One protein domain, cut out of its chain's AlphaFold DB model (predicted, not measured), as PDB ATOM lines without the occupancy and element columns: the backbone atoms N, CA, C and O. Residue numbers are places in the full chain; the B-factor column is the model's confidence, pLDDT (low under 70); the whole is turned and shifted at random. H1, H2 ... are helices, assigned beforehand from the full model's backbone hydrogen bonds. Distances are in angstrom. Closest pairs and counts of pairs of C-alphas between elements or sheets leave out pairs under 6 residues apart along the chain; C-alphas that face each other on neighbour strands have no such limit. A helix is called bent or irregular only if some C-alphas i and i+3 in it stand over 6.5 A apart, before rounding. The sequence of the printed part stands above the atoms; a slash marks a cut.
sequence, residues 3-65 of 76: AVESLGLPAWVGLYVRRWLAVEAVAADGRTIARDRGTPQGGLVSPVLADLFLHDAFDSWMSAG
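What this domain is: This is residues 3 to 65 of the 76 residues of the protein "Retron-type reverse transcriptase" of Streptomonospora salina (UniProt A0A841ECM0). A long helix, H3, with a slight kink, makes one side of a loose, open arrangement; on the other side H2 stands apart from it, with the small helix H1 folded back on part of H2. A long loop, residues 23 to 45, joins H2 to H3 and makes a narrow turn at one end of the long axis, while residues 58 to 65, the end of H3 and the last printed residue, stick out at the other. The printed part has 63 residues with three named helices, in the order H1, H2, H3, and no named strand; the class is all helix. It is loose, with a radius of gyration of the C-alphas of 14.1 A, and elongated, spanning 46 by 27 by 19 A.

How they stand to each other: The longest helix, H3, residues 46 to 64, touches no helix and has a kink of 28 degrees near residue 53. It is neither bent nor irregular, but only just: C-alphas 55 and 58 are 6.2 A apart. H2, residues 11 to 22, is apart from H3. H1, residues 3 to 6, is also apart from H3. H1 and H2 touch, H2 with residues 14 to 18 alone; their closest C-alphas, those of Val 4 and Gly 14, are 6.7 A apart. Within the long link from H2 to H3, residues 25 to 26 pair with residues 32 to 33, antiparallel, as a short pairing. Every O i to N i+4 pair is within hydrogen-bond range in H2, while H3 has 12 of 15; H1 is too short for such a pair.

Where its parts are: H3 measures 25.4 A from C-alpha 46 at (29.959, 1.872, -3.766) to C-alpha 64 at (49.719, 15.007, 5.282). H2 runs 16.4 A from C-alpha 11 at (20.425, 19.027, -0.730) to C-alpha 22. H1, four residues, begins at C-alpha 3, at (31.413, 13.501, 6.138), and measures 5.2 A.

The domain as a whole: The two C-alphas farthest apart are those of Asp 29 and Gly 65, at 46.4 A. Without residues 58 to 65, which stand free, the body of 55 residues spans 37 by 22 by 18 A. The link from H1 to H2 is tight, with 4 residues, and the link from H2 to H3 is long, with 23. The printed part has no cut. The mean pLDDT of the printed part is 72.0; 20 residues are under 70, namely residues 3 to 6, 24 to 25, 34 to 45, 47 and 65.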
ATOM      1  N   ALA A   3      30.731  13.521   7.431       64.06
ATOM      2  CA  ALA A   3      31.413  13.501   6.138       64.06
ATOM      3  C   ALA A   3      30.481  13.871   4.974       64.06
ATOM      4  O   ALA A   3      30.855  14.660   4.130       64.06
ATOM      5  N   VAL A   4      29.233  13.386   4.946       66.81
ATOM      6  CA  VAL A   4      28.280  13.735   3.867       66.81
ATOM      7  C   VAL A   4      27.930  15.229   3.889       66.81
ATOM      8  O   VAL A   4      27.655  15.822   2.852       66.81
ATOM      9  N   GLU A   5      27.950  15.843   5.073       69.38
ATOM     10  CA  GLU A   5      27.686  17.273   5.265       69.38
ATOM     11  C   GLU A   5      28.860  18.156   4.833       69.38
ATOM     12  O   GLU A   5      28.629  19.258   4.345       69.38
ATOM     13  N   SER A   6      30.100  17.676   4.958       68.12
ATOM     14  CA  SER A   6      31.291  18.444   4.577       68.12
ATOM     15  C   SER A   6      31.526  18.522   3.067       68.12
ATOM     16  O   SER A   6      32.298  19.366   2.632       68.12
ATOM     17  N   LEU A   7      30.853  17.691   2.267       70.06
ATOM     18  CA  LEU A   7      31.038  17.622   0.809       70.06
ATOM     19  C   LEU A   7      30.349  18.746   0.031       70.06
ATOM     20  O   LEU A   7      30.476  18.810  -1.187       70.06
ATOM     21  N   GLY A   8      29.560  19.598   0.696       78.31
ATOM     22  CA  GLY A   8      28.867  20.705   0.029       78.31
ATOM     23  C   GLY A   8      27.895  20.262  -1.075       78.31
ATOM     24  O   GLY A   8      27.597  21.035  -1.983       78.31
ATOM     25  N   LEU A   9      27.409  19.017  -1.021       78.38
ATOM     26  CA  LEU A   9      26.527  18.459  -2.045       78.38
ATOM     27  C   LEU A   9      25.174  19.191  -2.071       78.38
ATOM     28  O   LEU A   9      24.657  19.569  -1.013       78.38
ATOM     29  N   PRO A  10      24.529  19.314  -3.247       83.62
ATOM     30  CA  PRO A  10      23.151  19.780  -3.329       83.62
ATOM     31  C   PRO A  10      22.239  18.970  -2.401       83.62
ATOM     32  O   PRO A  10      22.379  17.750  -2.286       83.62
ATOM     33  N   ALA A  11      21.265  19.631  -1.769       81.44
ATOM     34  CA  ALA A  11      20.425  19.027  -0.730       81.44
ATOM     35  C   ALA A  11      19.766  17.699  -1.155       81.44
ATOM     36  O   ALA A  11      19.681  16.764  -0.358       81.44
ATOM     37  N   TRP A  12      19.350  17.588  -2.421       81.75
ATOM     38  CA  TRP A  12      18.758  16.367  -2.968       81.75
ATOM     39  C   TRP A  12      19.772  15.216  -3.054       81.75
ATOM     40  O   TRP A  12      19.450  14.099  -2.660       81.75
ATOM     41  N   VAL A  13      21.016  15.483  -3.468       80.75
ATOM     42  CA  VAL A  13      22.098  14.482  -3.499       80.75
ATOM     43  C   VAL A  13      22.407  14.011  -2.082       80.75
ATOM     44  O   VAL A  13      22.449  12.810  -1.823       80.75
ATOM     45  N   GLY A  14      22.535  14.948  -1.137       80.81
ATOM     46  CA  GLY A  14      22.743  14.629   0.274       80.81
ATOM     47  C   GLY A  14      21.629  13.748   0.847       80.81
ATOM     48  O   GLY A  14      21.912  12.806   1.583       80.81
ATOM     49  N   LEU A  15      20.369  13.996   0.479       81.31
ATOM     50  CA  LEU A  15      19.229  13.163   0.874       81.31
ATOM     51  C   LEU A  15      19.359  11.719   0.355       81.31
ATOM     52  O   LEU A  15      19.180  10.777   1.130       81.31
ATOM     53  N   TYR A  16      19.710  11.533  -0.920       78.88
ATOM     54  CA  TYR A  16      19.899  10.197  -1.500       78.88
ATOM     55  C   TYR A  16      21.074   9.449  -0.872       78.88
ATOM     56  O   TYR A  16      20.919   8.290  -0.489       78.88
ATOM     57  N   VAL A  17      22.213  10.119  -0.679       76.44
ATOM     58  CA  VAL A  17      23.390   9.528  -0.027       76.44
ATOM     59  C   VAL A  17      23.054   9.094   1.402       76.44
ATOM     60  O   VAL A  17      23.335   7.960   1.781       76.44
ATOM     61  N   ARG A  18      22.372   9.942   2.184       76.50
ATOM     62  CA  ARG A  18      21.922   9.594   3.545       76.50
ATOM     63  C   ARG A  18      21.004   8.372   3.549       76.50
ATOM     64  O   ARG A  18      21.164   7.499   4.396       76.50
ATOM     65  N   ARG A  19      20.059   8.299   2.609       77.88
ATOM     66  CA  ARG A  19      19.113   7.182   2.506       77.88
ATOM     67  C   ARG A  19      19.809   5.877   2.129       77.88
ATOM     68  O   ARG A  19      19.489   4.845   2.703       77.88
ATOM     69  N   TRP A  20      20.767   5.920   1.207       75.00
ATOM     70  CA  TRP A  20      21.553   4.746   0.828       75.00
ATOM     71  C   TRP A  20      22.477   4.260   1.943       75.00
ATOM     72  O   TRP A  20      22.657   3.056   2.086       75.00
ATOM     73  N   LEU A  21      23.014   5.168   2.760       71.25
ATOM     74  CA  LEU A  21      23.826   4.810   3.927       71.25
ATOM     75  C   LEU A  21      22.999   4.268   5.103       71.25
ATOM     76  O   LEU A  21      23.542   3.551   5.937       71.25
ATOM     77  N   ALA A  22      21.715   4.624   5.191       73.50
ATOM     78  CA  ALA A  22      20.824   4.224   6.280       73.50
ATOM     79  C   ALA A  22      19.939   3.009   5.953       73.50
ATOM     80  O   ALA A  22      19.232   2.530   6.835       73.50
ATOM     81  N   VAL A  23      19.922   2.539   4.699       73.31
ATOM     82  CA  VAL A  23      19.055   1.423   4.308       73.31
ATOM     83  C   VAL A  23      19.562   0.122   4.926       73.31
ATOM     84  O   VAL A  23      20.751  -0.199   4.864       73.31
ATOM     85  N   GLU A  24      18.652  -0.631   5.532       68.50
ATOM     86  CA  GLU A  24      18.971  -1.938   6.090       68.50
ATOM     87  C   GLU A  24      19.273  -2.939   4.969       68.50
ATOM     88  O   GLU A  24      18.691  -2.886   3.881       68.50
ATOM     89  N   ALA A  25      20.201  -3.858   5.225       68.88
ATOM     90  CA  ALA A  25      20.523  -4.895   4.256       68.88
ATOM     91  C   ALA A  25      19.415  -5.952   4.268       68.88
ATOM     92  O   ALA A  25      19.018  -6.416   5.335       68.88
ATOM     93  N   VAL A  26      18.940  -6.359   3.093       72.31
ATOM     94  CA  VAL A  26      18.008  -7.484   2.968       72.31
ATOM     95  C   VAL A  26      18.812  -8.719   2.594       72.31
ATOM     96  O   VAL A  26      19.493  -8.737   1.567       72.31
ATOM     97  N   ALA A  27      18.783  -9.733   3.453       72.19
ATOM     98  CA  ALA A  27      19.398 -11.022   3.185       72.19
ATOM     99  C   ALA A  27      18.626 -11.780   2.093       72.19
ATOM    100  O   ALA A  27      17.463 -11.492   1.812       72.19
ATOM    101  N   ALA A  28      19.268 -12.774   1.476       73.69
ATOM    102  CA  ALA A  28      18.670 -13.566   0.396       73.69
ATOM    103  C   ALA A  28      17.383 -14.308   0.814       73.69
ATOM    104  O   ALA A  28      16.575 -14.668  -0.035       73.69
ATOM    105  N   ASP A  29      17.183 -14.513   2.117       80.88
ATOM    106  CA  ASP A  29      15.987 -15.106   2.720       80.88
ATOM    107  C   ASP A  29      14.896 -14.072   3.073       80.88
ATOM    108  O   ASP A  29      13.899 -14.413   3.708       80.88
ATOM    109  N   GLY A  30      15.075 -12.807   2.677       75.81
ATOM    110  CA  GLY A  30      14.133 -11.714   2.915       75.81
ATOM    111  C   GLY A  30      14.231 -11.077   4.302       75.81
ATOM    112  O   GLY A  30      13.463 -10.160   4.593       75.81
ATOM    113  N   ARG A  31      15.157 -11.518   5.165       78.25
ATOM    114  CA  ARG A  31      15.340 -10.909   6.490       78.25
ATOM    115  C   ARG A  31      16.039  -9.565   6.387       78.25
ATOM    116  O   ARG A  31      17.045  -9.419   5.694       78.25
ATOM    117  N   THR A  32      15.539  -8.605   7.149       75.56
ATOM    118  CA  THR A  32      16.125  -7.274   7.250       75.56
ATOM    119  C   THR A  32      17.171  -7.250   8.359       75.56
ATOM    120  O   THR A  32      16.901  -7.636   9.495       75.56
ATOM    121  N   ILE A  33      18.387  -6.833   8.023       73.44
ATOM    122  CA  ILE A  33      19.521  -6.759   8.939       73.44
ATOM    123  C   ILE A  33      19.817  -5.281   9.182       73.44
ATOM    124  O   ILE A  33      20.328  -4.590   8.293       73.44
ATOM    125  N   ALA A  34      19.512  -4.819  10.396       66.75
ATOM    126  CA  ALA A  34      19.890  -3.493  10.865       66.75
ATOM    127  C   ALA A  34      21.412  -3.335  10.776       66.75
ATOM    128  O   ALA A  34      22.174  -4.184  11.253       66.75
ATOM    129  N   ARG A  35      21.864  -2.263  10.123       64.62
ATOM    130  CA  ARG A  35      23.286  -2.023   9.869       64.62
ATOM    131  C   ARG A  35      23.814  -0.946  10.799       64.62
ATOM    132  O   ARG A  35      23.347   0.184  10.807       64.62
ATOM    133  N   ASP A  36      24.836  -1.316  11.552       61.16
ATOM    134  CA  ASP A  36      25.633  -0.422  12.383       61.16
ATOM    135  C   ASP A  36      26.842   0.158  11.624       61.16
ATOM    136  O   ASP A  36      27.296   1.262  11.933       61.16
ATOM    137  N   ARG A  37      27.374  -0.573  10.627       58.16
ATOM    138  CA  ARG A  37      28.549  -0.198   9.822       58.16
ATOM    139  C   ARG A  37      28.495  -0.722   8.379       58.16
ATOM    140  O   ARG A  37      28.114  -1.868   8.151       58.16
ATOM    141  N   GLY A  38      28.988   0.105   7.447       56.72
ATOM    142  CA  GLY A  38      29.260  -0.234   6.041       56.72
ATOM    143  C   GLY A  38      28.042  -0.221   5.108       56.72
ATOM    144  O   GLY A  38      26.902  -0.320   5.550       56.72
ATOM    145  N   THR A  39      28.292  -0.107   3.801       56.34
ATOM    146  CA  THR A  39      27.297  -0.360   2.745       56.34
ATOM    147  C   THR A  39      27.287  -1.849   2.373       56.34
ATOM    148  O   THR A  39      28.343  -2.486   2.419       56.34
ATOM    149  N   PRO A  40      26.139  -2.433   1.979       55.97
ATOM    150  CA  PRO A  40      26.100  -3.780   1.410       55.97
ATOM    151  C   PRO A  40      27.086  -3.891   0.239       55.97
ATOM    152  O   PRO A  40      27.109  -3.011  -0.629       55.97
ATOM    153  N   GLN A  41      27.909  -4.949   0.208       54.81
ATOM    154  CA  GLN A  41      28.787  -5.222  -0.935       54.81
ATOM    155  C   GLN A  41      27.940  -5.263  -2.215       54.81
ATOM    156  O   GLN A  41      27.005  -6.052  -2.312       54.81
ATOM    157  N   GLY A  42      28.250  -4.392  -3.178       52.72
ATOM    158  CA  GLY A  42      27.508  -4.294  -4.439       52.72
ATOM    159  C   GLY A  42      26.390  -3.246  -4.468       52.72
ATOM    160  O   GLY A  42      25.666  -3.166  -5.456       52.72
ATOM    161  N   GLY A  43      26.246  -2.403  -3.439       61.44
ATOM    162  CA  GLY A  43      25.381  -1.226  -3.534       61.44
ATOM    163  C   GLY A  43      25.845  -0.309  -4.671       61.44
ATOM    164  O   GLY A  43      27.035  -0.003  -4.742       61.44
ATOM    165  N   LEU A  44      24.927   0.160  -5.526       63.31
ATOM    166  CA  LEU A  44      25.218   1.017  -6.696       63.31
ATOM    167  C   LEU A  44      26.041   2.276  -6.344       63.31
ATOM    168  O   LEU A  44      26.711   2.850  -7.192       63.31
ATOM    169  N   VAL A  45      25.988   2.688  -5.075       69.75
ATOM    170  CA  VAL A  45      26.707   3.837  -4.516       69.75
ATOM    171  C   VAL A  45      28.183   3.548  -4.202       69.75
ATOM    172  O   VAL A  45      28.961   4.474  -4.004       69.75
ATOM    173  N   SER A  46      28.600   2.280  -4.164       71.19
ATOM    174  CA  SER A  46      29.959   1.872  -3.766       71.19
ATOM    175  C   SER A  46      31.065   2.510  -4.620       71.19
ATOM    176  O   SER A  46      32.017   3.010  -4.025       71.19
ATOM    177  N   PRO A  47      30.957   2.580  -5.966       66.88
ATOM    178  CA  PRO A  47      31.962   3.252  -6.792       66.88
ATOM    179  C   PRO A  47      32.063   4.752  -6.488       66.88
ATOM    180  O   PRO A  47      33.160   5.286  -6.427       66.88
ATOM    181  N   VAL A  48      30.928   5.411  -6.229       70.62
ATOM    182  CA  VAL A  48      30.870   6.850  -5.914       70.62
ATOM    183  C   VAL A  48      31.473   7.140  -4.539       70.62
ATOM    184  O   VAL A  48      32.207   8.106  -4.376       70.62
ATOM    185  N   LEU A  49      31.201   6.295  -3.538       72.00
ATOM    186  CA  LEU A  49      31.814   6.432  -2.213       72.00
ATOM    187  C   LEU A  49      33.316   6.137  -2.240       72.00
ATOM    188  O   LEU A  49      34.063   6.765  -1.494       72.00
ATOM    189  N   ALA A  50      33.751   5.190  -3.075       73.94
ATOM    190  CA  ALA A  50      35.164   4.886  -3.262       73.94
ATOM    191  C   ALA A  50      35.904   6.054  -3.929       73.94
ATOM    192  O   ALA A  50      36.952   6.448  -3.435       73.94
ATOM    193  N   ASP A  51      35.335   6.638  -4.986       74.25
ATOM    194  CA  ASP A  51      35.883   7.817  -5.670       74.25
ATOM    195  C   ASP A  51      36.047   9.004  -4.709       74.25
ATOM    196  O   ASP A  51      37.120   9.589  -4.586       74.25
ATOM    197  N   LEU A  52      35.013   9.267  -3.910       71.88
ATOM    198  CA  LEU A  52      35.017  10.323  -2.904       71.88
ATOM    199  C   LEU A  52      36.043  10.080  -1.781       71.88
ATOM    200  O   LEU A  52      36.728  10.996  -1.337       71.88
ATOM    201  N   PHE A  53      36.176   8.834  -1.319       77.69
ATOM    202  CA  PHE A  53      37.204   8.469  -0.345       77.69
ATOM    203  C   PHE A  53      38.613   8.685  -0.907       77.69
ATOM    204  O   PHE A  53      39.479   9.188  -0.190       77.69
ATOM    205  N   LEU A  54      38.839   8.312  -2.168       78.25
ATOM    206  CA  LEU A  54      40.130   8.483  -2.826       78.25
ATOM    207  C   LEU A  54      40.481   9.967  -2.975       78.25
ATOM    208  O   LEU A  54      41.584  10.368  -2.618       78.25
ATOM    209  N   HIS A  55      39.535  10.790  -3.421       72.44
ATOM    210  CA  HIS A  55      39.821  12.194  -3.684       72.44
ATOM    211  C   HIS A  55      39.911  13.061  -2.423       72.44
ATOM    212  O   HIS A  55      40.757  13.942  -2.340       72.44
ATOM    213  N   ASP A  56      39.076  12.819  -1.408       72.25
ATOM    214  CA  ASP A  56      39.056  13.695  -0.230       72.25
ATOM    215  C   ASP A  56      39.907  13.155   0.917       72.25
ATOM    216  O   ASP A  56      40.698  13.880   1.521       72.25
ATOM    217  N   ALA A  57      39.735  11.878   1.266       74.62
ATOM    218  CA  ALA A  57      40.359  11.312   2.456       74.62
ATOM    219  C   ALA A  57      41.770  10.790   2.169       74.62
ATOM    220  O   ALA A  57      42.689  11.037   2.953       74.62
ATOM    221  N   PHE A  58      41.946  10.074   1.056       76.94
ATOM    222  CA  PHE A  58      43.226   9.477   0.697       76.94
ATOM    223  C   PHE A  58      44.227  10.530   0.213       76.94
ATOM    224  O   PHE A  58      45.344  10.551   0.730       76.94
ATOM    225  N   ASP A  59      43.831  11.455  -0.665       78.06
ATOM    226  CA  ASP A  59      44.719  12.548  -1.092       78.06
ATOM    227  C   ASP A  59      45.120  13.450   0.086       78.06
ATOM    228  O   ASP A  59      46.295  13.793   0.227       78.06
ATOM    229  N   SER A  60      44.197  13.760   1.006       77.06
ATOM    230  CA  SER A  60      44.528  14.509   2.231       77.06
ATOM    231  C   SER A  60      45.513  13.755   3.128       77.06
ATOM    232  O   SER A  60      46.414  14.362   3.707       77.06
ATOM    233  N   TRP A  61      45.374  12.432   3.248       78.56
ATOM    234  CA  TRP A  61      46.298  11.599   4.020       78.56
ATOM    235  C   TRP A  61      47.686  11.520   3.369       78.56
ATOM    236  O   TRP A  61      48.696  11.680   4.057       78.56
ATOM    237  N   MET A  62      47.741  11.349   2.048       78.31
ATOM    238  CA  MET A  62      48.983  11.375   1.271       78.31
ATOM    239  C   MET A  62      49.671  12.743   1.354       78.31
ATOM    240  O   MET A  62      50.885  12.809   1.532       78.31
ATOM    241  N   SER A  63      48.901  13.834   1.302       77.62
ATOM    242  CA  SER A  63      49.401  15.205   1.447       77.62
ATOM    243  C   SER A  63      49.898  15.506   2.867       77.62
ATOM    244  O   SER A  63      50.905  16.192   3.037       77.62
ATOM    245  N   ALA A  64      49.256  14.934   3.895       76.25
ATOM    246  CA  ALA A  64      49.719  15.007   5.282       76.25
ATOM    247  C   ALA A  64      51.029  14.229   5.523       76.25
ATOM    248  O   ALA A  64      51.699  14.455   6.533       76.25
ATOM    249  N   GLY A  65      51.402  13.341   4.596       69.00
ATOM    250  CA  GLY A  65      52.787  13.060   4.237       69.00
ATOM    251  C   GLY A  65      53.745  12.692   5.365       69.00
ATOM    252  O   GLY A  65      54.894  13.103   5.293       69.00
TER     253      GLY A  65